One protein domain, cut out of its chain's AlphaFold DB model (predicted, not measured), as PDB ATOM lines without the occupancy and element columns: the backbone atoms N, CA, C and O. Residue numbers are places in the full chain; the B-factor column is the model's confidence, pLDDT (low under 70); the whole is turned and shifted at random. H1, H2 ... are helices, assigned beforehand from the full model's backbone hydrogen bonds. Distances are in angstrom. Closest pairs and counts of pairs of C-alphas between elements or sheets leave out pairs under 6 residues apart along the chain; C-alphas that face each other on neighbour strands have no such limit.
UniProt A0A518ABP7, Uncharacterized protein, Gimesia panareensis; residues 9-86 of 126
ATOM      1  N   LYS A   9      -7.910   5.704  38.766       93.69
ATOM      2  CA  LYS A   9      -8.422   4.524  39.471       93.69
ATOM      3  C   LYS A   9      -7.871   4.453  40.892       93.69
ATOM      4  O   LYS A   9      -8.643   4.355  41.835       93.69
ATOM      5  N   GLN A  10      -6.554   4.562  41.055       94.75
ATOM      6  CA  GLN A  10      -5.922   4.502  42.374       94.75
ATOM      7  C   GLN A  10      -6.425   5.622  43.292       94.75
ATOM      8  O   GLN A  10      -6.713   5.367  44.460       94.75
ATOM      9  N   ARG A  11      -6.553   6.847  42.766       95.19
ATOM     10  CA  ARG A  11      -7.065   8.005  43.510       95.19
ATOM     11  C   ARG A  11      -8.494   7.777  43.997       95.19
ATOM     12  O   ARG A  11      -8.780   8.078  45.153       95.19
ATOM     13  N   TRP A  12      -9.353   7.239  43.133       96.06
ATOM     14  CA  TRP A  12     -10.728   6.901  43.483       96.06
ATOM     15  C   TRP A  12     -10.779   5.835  44.582       96.06
ATOM     16  O   TRP A  12     -11.354   6.084  45.636       96.06
ATOM     17  N   GLU A  13     -10.109   4.696  44.384       96.00
ATOM     18  CA  GLU A  13     -10.103   3.590  45.351       96.00
ATOM     19  C   GLU A  13      -9.537   4.023  46.709       96.00
ATOM     20  O   GLU A  13     -10.149   3.787  47.747       96.00
ATOM     21  N   SER A  14      -8.409   4.740  46.707       96.12
ATOM     22  CA  SER A  14      -7.766   5.217  47.939       96.12
ATOM     23  C   SER A  14      -8.652   6.189  48.717       96.12
ATOM     24  O   SER A  14      -8.625   6.200  49.946       96.12
ATOM     25  N   TRP A  15      -9.419   7.027  48.014       95.94
ATOM     26  CA  TRP A  15     -10.387   7.913  48.651       95.94
ATOM     27  C   TRP A  15     -11.594   7.130  49.172       95.94
ATOM     28  O   TRP A  15     -11.954   7.294  50.334       95.94
ATOM     29  N   LYS A  16     -12.165   6.238  48.354       95.62
ATOM     30  CA  LYS A  16     -13.329   5.412  48.696       95.62
ATOM     31  C   LYS A  16     -13.079   4.590  49.960       95.62
ATOM     32  O   LYS A  16     -13.895   4.632  50.870       95.62
ATOM     33  N   THR A  17     -11.933   3.911  50.069       95.81
ATOM     34  CA  THR A  17     -11.586   3.132  51.271       95.81
ATOM     35  C   THR A  17     -11.590   3.993  52.534       95.81
ATOM     36  O   THR A  17     -12.148   3.581  53.547       95.81
ATOM     37  N   LYS A  18     -11.018   5.201  52.474       95.19
ATOM     38  CA  LYS A  18     -10.994   6.130  53.613       95.19
ATOM     39  C   LYS A  18     -12.390   6.657  53.947       95.19
ATOM     40  O   LYS A  18     -12.760   6.679  55.115       95.19
ATOM     41  N   ALA A  19     -13.160   7.040  52.928       93.62
ATOM     42  CA  ALA A  19     -14.512   7.564  53.092       93.62
ATOM     43  C   ALA A  19     -15.474   6.514  53.670       93.62
ATOM     44  O   ALA A  19     -16.287   6.839  54.527       93.62
ATOM     45  N   CYS A  20     -15.346   5.241  53.281       92.38
ATOM     46  CA  CYS A  20     -16.141   4.156  53.864       92.38
ATOM     47  C   CYS A  20     -15.794   3.872  55.335       92.38
ATOM     48  O   CYS A  20     -16.639   3.360  56.060       92.38
ATOM     49  N   GLN A  21     -14.566   4.166  55.772       92.69
ATOM     50  CA  GLN A  21     -14.133   3.946  57.157       92.69
ATOM     51  C   GLN A  21     -14.505   5.113  58.074       92.69
ATOM     52  O   GLN A  21     -14.983   4.892  59.180       92.69
ATOM     53  N   ASN A  22     -14.283   6.344  57.611       93.44
ATOM     54  CA  ASN A  22     -14.320   7.534  58.462       93.44
ATOM     55  C   ASN A  22     -15.450   8.512  58.104       93.44
ATOM     56  O   ASN A  22     -15.611   9.524  58.779       93.44
ATOM     57  N   GLY A  23     -16.202   8.251  57.032       92.25
ATOM     58  CA  GLY A  23     -17.051   9.258  56.402       92.25
ATOM     59  C   GLY A  23     -16.241  10.308  55.634       92.25
ATOM     60  O   GLY A  23     -15.015  10.233  55.508       92.25
ATOM     61  N   ILE A  24     -16.946  11.288  55.081       93.25
ATOM     62  CA  ILE A  24     -16.370  12.459  54.424       93.25
ATOM     63  C   ILE A  24     -16.230  13.544  55.491       93.25
ATOM     64  O   ILE A  24     -17.212  14.163  55.878       93.25
ATOM     65  N   SER A  25     -15.005  13.758  55.973       89.44
ATOM     66  CA  SER A  25     -14.681  14.700  57.060       89.44
ATOM     67  C   SER A  25     -15.067  16.154  56.786       89.44
ATOM     68  O   SER A  25     -15.149  16.975  57.690       89.44
ATOM     69  N   GLU A  26     -15.231  16.476  55.514       89.44
ATOM     70  CA  GLU A  26     -15.453  17.814  55.007       89.44
ATOM     71  C   GLU A  26     -16.910  18.282  55.053       89.44
ATOM     72  O   GLU A  26     -17.154  19.425  54.674       89.44
ATOM     73  N   VAL A  27     -17.844  17.406  55.423       93.19
ATOM     74  CA  VAL A  27     -19.294  17.651  55.427       93.19
ATOM     75  C   VAL A  27     -19.929  16.975  56.642       93.19
ATOM     76  O   VAL A  27     -19.301  16.141  57.303       93.19
ATOM     77  N   SER A  28     -21.191  17.285  56.917       94.56
ATOM     78  CA  SER A  28     -21.965  16.652  57.979       94.56
ATOM     79  C   SER A  28     -22.031  15.117  57.810       94.56
ATOM     80  O   SER A  28     -21.955  14.588  56.691       94.56
ATOM     81  N   PRO A  29     -22.251  14.347  58.894       94.56
ATOM     82  CA  PRO A  29     -22.430  12.897  58.799       94.56
ATOM     83  C   PRO A  29     -23.604  12.472  57.902       94.56
ATOM     84  O   PRO A  29     -23.512  11.453  57.208       94.56
ATOM     85  N   ALA A  30     -24.695  13.247  57.892       94.12
ATOM     86  CA  ALA A  30     -25.865  12.974  57.058       94.12
ATOM     87  C   ALA A  30     -25.528  13.155  55.569       94.12
ATOM     88  O   ALA A  30     -25.723  12.235  54.769       94.12
ATOM     89  N   ASN A  31     -24.899  14.278  55.219       94.19
ATOM     90  CA  ASN A  31     -24.473  14.579  53.856       94.19
ATOM     91  C   ASN A  31     -23.390  13.616  53.371       94.19
ATOM     92  O   ASN A  31     -23.459  13.114  52.248       94.19
ATOM     93  N   SER A  32     -22.436  13.268  54.238       95.94
ATOM     94  CA  SER A  32     -21.419  12.249  53.971       95.94
ATOM     95  C   SER A  32     -22.052  10.927  53.530       95.94
ATOM     96  O   SER A  32     -21.644  10.346  52.521       95.94
ATOM     97  N   LYS A  33     -23.077  10.459  54.254       95.38
ATOM     98  CA  LYS A  33     -23.781   9.211  53.937       95.38
ATOM     99  C   LYS A  33     -24.474   9.278  52.575       95.38
ATOM    100  O   LYS A  33     -24.327   8.351  51.781       95.38
ATOM    101  N   ILE A  34     -25.192  10.367  52.299       94.62
ATOM    102  CA  ILE A  34     -25.930  10.562  51.039       94.62
ATOM    103  C   ILE A  34     -24.964  10.603  49.850       94.62
ATOM    104  O   ILE A  34     -25.150   9.886  48.865       94.62
ATOM    105  N   ILE A  35     -23.896  11.399  49.954       95.12
ATOM    106  CA  ILE A  35     -22.893  11.553  48.894       95.12
ATOM    107  C   ILE A  35     -22.190  10.224  48.619       95.12
ATOM    108  O   ILE A  35     -22.008   9.852  47.458       95.12
ATOM    109  N   LEU A  36     -21.797   9.499  49.671       95.44
ATOM    110  CA  LEU A  36     -21.125   8.213  49.521       95.44
ATOM    111  C   LEU A  36     -22.040   7.192  48.840       95.44
ATOM    112  O   LEU A  36     -21.612   6.555  47.879       95.44
ATOM    113  N   GLN A  37     -23.298   7.089  49.277       94.62
ATOM    114  CA  GLN A  37     -24.279   6.190  48.670       94.62
ATOM    115  C   GLN A  37     -24.466   6.502  47.180       94.62
ATOM    116  O   GLN A  37     -24.295   5.622  46.338       94.62
ATOM    117  N   TYR A  38     -24.700   7.771  46.841       94.38
ATOM    118  CA  TYR A  38     -24.867   8.213  45.457       94.38
ATOM    119  C   TYR A  38     -23.666   7.849  44.570       94.38
ATOM    120  O   TYR A  38     -23.831   7.398  43.432       94.38
ATOM    121  N   LEU A  39     -22.441   8.037  45.070       94.56
ATOM    122  CA  LEU A  39     -21.234   7.730  44.307       94.56
ATOM    123  C   LEU A  39     -21.025   6.222  44.116       94.56
ATOM    124  O   LEU A  39     -20.589   5.818  43.039       94.56
ATOM    125  N   LEU A  40     -21.347   5.399  45.117       94.50
ATOM    126  CA  LEU A  40     -21.293   3.938  45.005       94.50
ATOM    127  C   LEU A  40     -22.348   3.416  44.020       94.50
ATOM    128  O   LEU A  40     -22.050   2.557  43.190       94.50
ATOM    129  N   ASP A  41     -23.547   3.998  44.023       92.75
ATOM    130  CA  ASP A  41     -24.596   3.657  43.059       92.75
ATOM    131  C   ASP A  41     -24.190   4.033  41.628       92.75
ATOM    132  O   ASP A  41     -24.444   3.282  40.682       92.75
ATOM    133  N   MET A  42     -23.506   5.167  41.451       91.44
ATOM    134  CA  MET A  42     -22.909   5.568  40.172       91.44
ATOM    135  C   MET A  42     -21.744   4.659  39.754       91.44
ATOM    136  O   MET A  42     -21.586   4.370  38.566       91.44
ATOM    137  N   GLU A  43     -20.928   4.195  40.702       93.19
ATOM    138  CA  GLU A  43     -19.846   3.237  40.449       93.19
ATOM    139  C   GLU A  43     -20.400   1.893  39.969       93.19
ATOM    140  O   GLU A  43     -19.862   1.331  39.022       93.19
ATOM    141  N   MET A  44     -21.503   1.415  40.550       91.06
ATOM    142  CA  MET A  44     -22.186   0.185  40.124       91.06
ATOM    143  C   MET A  44     -23.066   0.376  38.880       91.06
ATOM    144  O   MET A  44     -23.449  -0.598  38.233       91.06
ATOM    145  N   GLY A  45     -23.385   1.623  38.522       87.88
ATOM    146  CA  GLY A  45     -24.291   1.941  37.418       87.88
ATOM    147  C   GLY A  45     -25.773   1.741  37.748       87.88
ATOM    148  O   GLY A  45     -26.575   1.616  36.823       87.88
ATOM    149  N   LEU A  46     -26.136   1.713  39.036       84.88
ATOM    150  CA  LEU A  46     -27.520   1.625  39.518       84.88
ATOM    151  C   LEU A  46     -28.265   2.950  39.325       84.88
ATOM    152  O   LEU A  46     -29.414   2.962  38.895       84.88
ATOM    153  N   ASN A  47     -27.588   4.070  39.588       75.06
ATOM    154  CA  ASN A  47     -28.162   5.406  39.470       75.06
ATOM    155  C   ASN A  47     -27.835   6.027  38.103       75.06
ATOM    156  O   ASN A  47     -27.008   6.925  37.982       75.06
ATOM    157  N   VAL A  48     -28.415   5.498  37.027       73.75
ATOM    158  CA  VAL A  48     -28.187   6.008  35.668       73.75
ATOM    159  C   VAL A  48     -29.526   6.347  35.025       73.75
ATOM    160  O   VAL A  48     -30.403   5.493  34.934       73.75
ATOM    161  N   ALA A  49     -29.671   7.593  34.557       73.75
ATOM    162  CA  ALA A  49     -30.867   8.044  33.848       73.75
ATOM    163  C   ALA A  49     -31.215   7.099  32.687       73.75
ATOM    164  O   ALA A  49     -30.320   6.614  31.995       73.75
ATOM    165  N   SER A  50     -32.508   6.893  32.430       73.56
ATOM    166  CA  SER A  50     -33.006   5.978  31.388       73.56
ATOM    167  C   SER A  50     -32.446   6.273  29.991       73.56
ATOM    168  O   SER A  50     -32.262   5.355  29.194       73.56
ATOM    169  N   VAL A  51     -32.133   7.542  29.723       80.31
ATOM    170  CA  VAL A  51     -31.548   8.045  28.469       80.31
ATOM    171  C   VAL A  51     -30.023   7.910  28.389       80.31
ATOM    172  O   VAL A  51     -29.438   8.066  27.321       80.31
ATOM    173  N   SER A  52     -29.349   7.658  29.513       74.88
ATOM    174  CA  SER A  52     -27.896   7.489  29.565       74.88
ATOM    175  C   SER A  52     -27.493   6.047  29.262       74.88
ATOM    176  O   SER A  52     -28.211   5.100  29.574       74.88
ATOM    177  N   SER A  53     -26.286   5.866  28.716       74.25
ATOM    178  CA  SER A  53     -25.680   4.541  28.568       74.25
ATOM    179  C   SER A  53     -25.613   3.846  29.931       74.25
ATOM    180  O   SER A  53     -24.906   4.319  30.828       74.25
ATOM    181  N   LYS A  54     -26.353   2.743  30.079       77.06
ATOM    182  CA  LYS A  54     -26.377   1.938  31.305       77.06
ATOM    183  C   LYS A  54     -24.980   1.390  31.590       77.06
ATOM    184  O   LYS A  54     -24.309   0.912  30.676       77.06
ATOM    185  N   GLY A  55     -24.562   1.448  32.850       84.94
ATOM    186  CA  GLY A  55     -23.301   0.862  33.292       84.94
ATOM    187  C   GLY A  55     -22.510   1.721  34.278       84.94
ATOM    188  O   GLY A  55     -22.883   2.864  34.566       84.94
ATOM    189  N   PRO A  56     -21.407   1.156  34.794       90.44
ATOM    190  CA  PRO A  56     -20.578   1.778  35.814       90.44
ATOM    191  C   PRO A  56     -19.913   3.056  35.296       90.44
ATOM    192  O   PRO A  56     -19.425   3.121  34.161       90.44
ATOM    193  N   ARG A  57     -19.860   4.094  36.133       90.31
ATOM    194  CA  ARG A  57     -19.146   5.330  35.792       90.31
ATOM    195  C   ARG A  57     -17.642   5.152  35.981       90.31
ATOM    196  O   ARG A  57     -17.175   4.523  36.922       90.31
ATOM    197  N   SER A  58     -16.863   5.736  35.068       92.00
ATOM    198  CA  SER A  58     -15.404   5.639  35.124       92.00
ATOM    199  C   SER A  58     -14.833   6.385  36.341       92.00
ATOM    200  O   SER A  58     -15.398   7.407  36.746       92.00
ATOM    201  N   PRO A  59     -13.664   5.972  36.872       93.44
ATOM    202  CA  PRO A  59     -13.033   6.644  38.010       93.44
ATOM    203  C   PRO A  59     -12.806   8.146  37.803       93.44
ATOM    204  O   PRO A  59     -12.867   8.924  38.747       93.44
ATOM    205  N   ILE A  60     -12.578   8.585  36.562       93.50
ATOM    206  CA  ILE A  60     -12.456  10.011  36.221       93.50
ATOM    207  C   ILE A  60     -13.751  10.750  36.574       93.50
ATOM    208  O   ILE A  60     -13.718  11.767  37.261       93.50
ATOM    209  N   ARG A  61     -14.897  10.214  36.137       91.19
ATOM    210  CA  ARG A  61     -16.213  10.810  36.392       91.19
ATOM    211  C   ARG A  61     -16.561  10.787  37.873       91.19
ATOM    212  O   ARG A  61     -17.063  11.789  38.366       91.19
ATOM    213  N   LEU A  62     -16.265   9.690  38.569       93.94
ATOM    214  CA  LEU A  62     -16.504   9.564  40.010       93.94
ATOM    215  C   LEU A  62     -15.692  10.590  40.810       93.94
ATOM    216  O   LEU A  62     -16.251  11.268  41.665       93.94
ATOM    217  N   ASN A  63     -14.413  10.794  40.470       94.69
ATOM    218  CA  ASN A  63     -13.586  11.828  41.103       94.69
ATOM    219  C   ASN A  63     -14.156  13.242  40.883       94.69
ATOM    220  O   ASN A  63     -14.245  14.018  41.832       94.69
ATOM    221  N   THR A  64     -14.594  13.567  39.660       92.88
ATOM    222  CA  THR A  64     -15.227  14.868  39.376       92.88
ATOM    223  C   THR A  64     -16.554  15.041  40.116       92.88
ATOM    224  O   THR A  64     -16.831  16.121  40.631       92.88
ATOM    225  N   LEU A  65     -17.396  14.001  40.159       92.75
ATOM    226  CA  LEU A  65     -18.673  14.045  40.878       92.75
ATOM    227  C   LEU A  65     -18.448  14.255  42.371       92.75
ATOM    228  O   LEU A  65     -19.063  15.144  42.946       92.75
ATOM    229  N   ARG A  66     -17.519  13.505  42.968       93.81
ATOM    230  CA  ARG A  66     -17.110  13.668  44.364       93.81
ATOM    231  C   ARG A  66     -16.753  15.117  44.679       93.81
ATOM    232  O   ARG A  66     -17.293  15.685  45.617       93.81
ATOM    233  N   GLU A  67     -15.848  15.711  43.904       92.31
ATOM    234  CA  GLU A  67     -15.386  17.084  44.143       92.31
ATOM    235  C   GLU A  67     -16.537  18.092  44.089       92.31
ATOM    236  O   GLU A  67     -16.634  18.962  44.951       92.31
ATOM    237  N   LYS A  68     -17.451  17.936  43.124       91.56
ATOM    238  CA  LYS A  68     -18.626  18.805  42.991       91.56
ATOM    239  C   LYS A  68     -19.631  18.625  44.127       91.56
ATOM    240  O   LYS A  68     -20.146  19.617  44.623       91.56
ATOM    241  N   LEU A  69     -19.911  17.387  44.532       92.69
ATOM    242  CA  LEU A  69     -20.871  17.098  45.598       92.69
ATOM    243  C   LEU A  69     -20.379  17.620  46.948       92.69
ATOM    244  O   LEU A  69     -21.137  18.284  47.642       92.69
ATOM    245  N   ILE A  70     -19.103  17.399  47.275       93.69
ATOM    246  CA  ILE A  70     -18.495  17.938  48.499       93.69
ATOM    247  C   ILE A  70     -18.508  19.469  48.470       93.69
ATOM    248  O   ILE A  70     -18.842  20.099  49.466       93.69
ATOM    249  N   PHE A  71     -18.181  20.078  47.326       92.00
ATOM    250  CA  PHE A  71     -18.238  21.531  47.169       92.00
ATOM    251  C   PHE A  71     -19.640  22.091  47.443       92.00
ATOM    252  O   PHE A  71     -19.769  23.057  48.192       92.00
ATOM    253  N   LEU A  72     -20.674  21.485  46.851       91.56
ATOM    254  CA  LEU A  72     -22.058  21.912  47.039       91.56
ATOM    255  C   LEU A  72     -22.509  21.723  48.487       91.56
ATOM    256  O   LEU A  72     -23.009  22.669  49.077       91.56
ATOM    257  N   ALA A  73     -22.279  20.541  49.062       93.00
ATOM    258  CA  ALA A  73     -22.656  20.232  50.439       93.00
ATOM    259  C   ALA A  73     -22.061  21.234  51.434       93.00
ATOM    260  O   ALA A  73     -22.803  21.814  52.215       93.00
ATOM    261  N   LYS A  74     -20.765  21.551  51.307       92.88
ATOM    262  CA  LYS A  74     -20.130  22.600  52.115       92.88
ATOM    263  C   LYS A  74     -20.827  23.945  52.004       92.88
ATOM    264  O   LYS A  74     -21.050  24.604  53.003       92.88
ATOM    265  N   HIS A  75     -21.164  24.367  50.788       91.00
ATOM    266  CA  HIS A  75     -21.809  25.664  50.605       91.00
ATOM    267  C   HIS A  75     -23.236  25.676  51.145       91.00
ATOM    268  O   HIS A  75     -23.699  26.730  51.577       91.00
ATOM    269  N   PHE A  76     -23.931  24.538  51.120       92.31
ATOM    270  CA  PHE A  76     -25.245  24.422  51.738       92.31
ATOM    271  C   PHE A  76     -25.165  24.466  53.266       92.31
ATOM    272  O   PHE A  76     -25.913  25.226  53.881       92.31
ATOM    273  N   GLU A  77     -24.207  23.755  53.856       92.50
ATOM    274  CA  GLU A  77     -23.923  23.787  55.295       92.50
ATOM    275  C   GLU A  77     -23.516  25.198  55.752       92.50
ATOM    276  O   GLU A  77     -24.134  25.770  56.642       92.50
ATOM    277  N   GLU A  78     -22.536  25.817  55.090       91.50
ATOM    278  CA  GLU A  78     -21.967  27.108  55.499       91.50
ATOM    279  C   GLU A  78     -22.926  28.297  55.315       91.50
ATOM    280  O   GLU A  78     -22.854  29.263  56.074       91.50
ATOM    281  N   ARG A  79     -23.782  28.285  54.283       89.88
ATOM    282  CA  ARG A  79     -24.619  29.454  53.931       89.88
ATOM    283  C   ARG A  79     -26.055  29.360  54.403       89.88
ATOM    284  O   ARG A  79     -26.700  30.396  54.555       89.88
ATOM    285  N   PHE A  80     -26.567  28.144  54.547       91.25
ATOM    286  CA  PHE A  80     -27.971  27.901  54.859       91.25
ATOM    287  C   PHE A  80     -28.153  27.040  56.109       91.25
ATOM    288  O   PHE A  80     -29.292  26.683  56.400       91.25
ATOM    289  N   GLU A  81     -27.065  26.718  56.824       91.31
ATOM    290  CA  GLU A  81     -27.072  25.880  58.033       91.31
ATOM    291  C   GLU A  81     -27.757  24.526  57.782       91.31
ATOM    292  O   GLU A  81     -28.468  23.981  58.624       91.31
ATOM    293  N   LEU A  82     -27.572  23.999  56.564       90.38
ATOM    294  CA  LEU A  82     -28.243  22.799  56.086       90.38
ATOM    295  C   LEU A  82     -27.319  21.579  56.169       90.38
ATOM    296  O   LEU A  82     -26.650  21.209  55.202       90.38
ATOM    297  N   ASP A  83     -27.347  20.912  57.318       91.62
ATOM    298  CA  ASP A  83     -26.588  19.679  57.551       91.62
ATOM    299  C   ASP A  83     -27.193  18.448  56.858       91.62
ATOM    300  O   ASP A  83     -26.576  17.387  56.855       91.62
ATOM    301  N   ASP A  84     -28.383  18.550  56.264       91.75
ATOM    302  CA  ASP A  84     -29.049  17.450  55.562       91.75
ATOM    303  C   ASP A  84     -29.580  17.904  54.195       91.75
ATOM    304  O   ASP A  84     -30.577  18.617  54.086       91.75
ATOM    305  N   LEU A  85     -28.922  17.443  53.129       90.62
ATOM    306  CA  LEU A  85     -29.272  17.739  51.740       90.62
ATOM    307  C   LEU A  85     -30.672  17.252  51.339       90.62
ATOM    308  O   LEU A  85     -31.200  17.732  50.340       90.62
ATOM    309  N   THR A  86     -31.294  16.331  52.081       91.06
ATOM    310  CA  THR A  86     -32.682  15.914  51.803       91.06
ATOM    311  C   THR A  86     -33.706  16.992  52.151       91.06
ATOM    312  O   THR A  86     -34.821  16.967  51.637       91.06
TER     313      THR A  86
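Overview. This is residues 9 to 86 of the 126 residues of an uncharacterized protein of Gimesia panareensis (UniProt A0A518ABP7). The longest helix, H3, and H2 lie side by side as a helical hairpin, and H1 slants across one side of it, meeting H3 near the beginning of both helices. The three make an up-and-down bundle, each helix running against the one before it in the chain, but H1 is only loosely attached. The printed part has 78 residues, with three named helices in the order H1, H2, H3 and no named strand; the class is all helix. The whole is compact, with a radius of gyration of the C-alphas of 12.8 A and spans of 36 by 29 by 16 A.

Along the chain. H3, residues 59 to 80, measures 31.0 A from first to last C-alpha and ends with C-alpha 80 at (-27.971, 27.901, 54.859). H2, residues 29 to 44, measures 22.6 A, with C-alpha 29 at (-22.430, 12.897, 58.799). H1, residues 9 to 22, measures 20.1 A and begins with C-alpha 9 at (-8.422, 4.524, 39.471).

Arrangement. H2 and H3 touch and form a hairpin, at a shallow tilt of 22 degrees, opposite ways; their closest C-alphas, those of Leu 39 and Leu 62, are 6.6 A apart. H1 touches H3 with residues 9 to 12 alone, and H3 touches H1 with residues 59 to 63 alone. The closest C-alphas of H1 and H3, those of Lys 9 and Pro 59, are 5.3 A apart. H1 and H3 run the same way at a steep tilt of 41 degrees. H1 and H2 are close but not clearly touching, with the C-alphas of Ala 19 and Leu 36 closest at 7.5 A. They run opposite ways at a tilt of 37 degrees, only just steep. In H2 and H3 every O i to N i+4 pair is within hydrogen-bond range; in H1, 9 of 10 are.

Size, cuts and confidence. The two C-alphas farthest apart, those of Ser 53 and Glu 81, are 36.4 A apart. The printed part has no cut. The link from H2 to H3, residues 45 to 58, is long, and that from H1 to H2 is short. The mean pLDDT of the printed part is 91.0, and no printed residue is under 70.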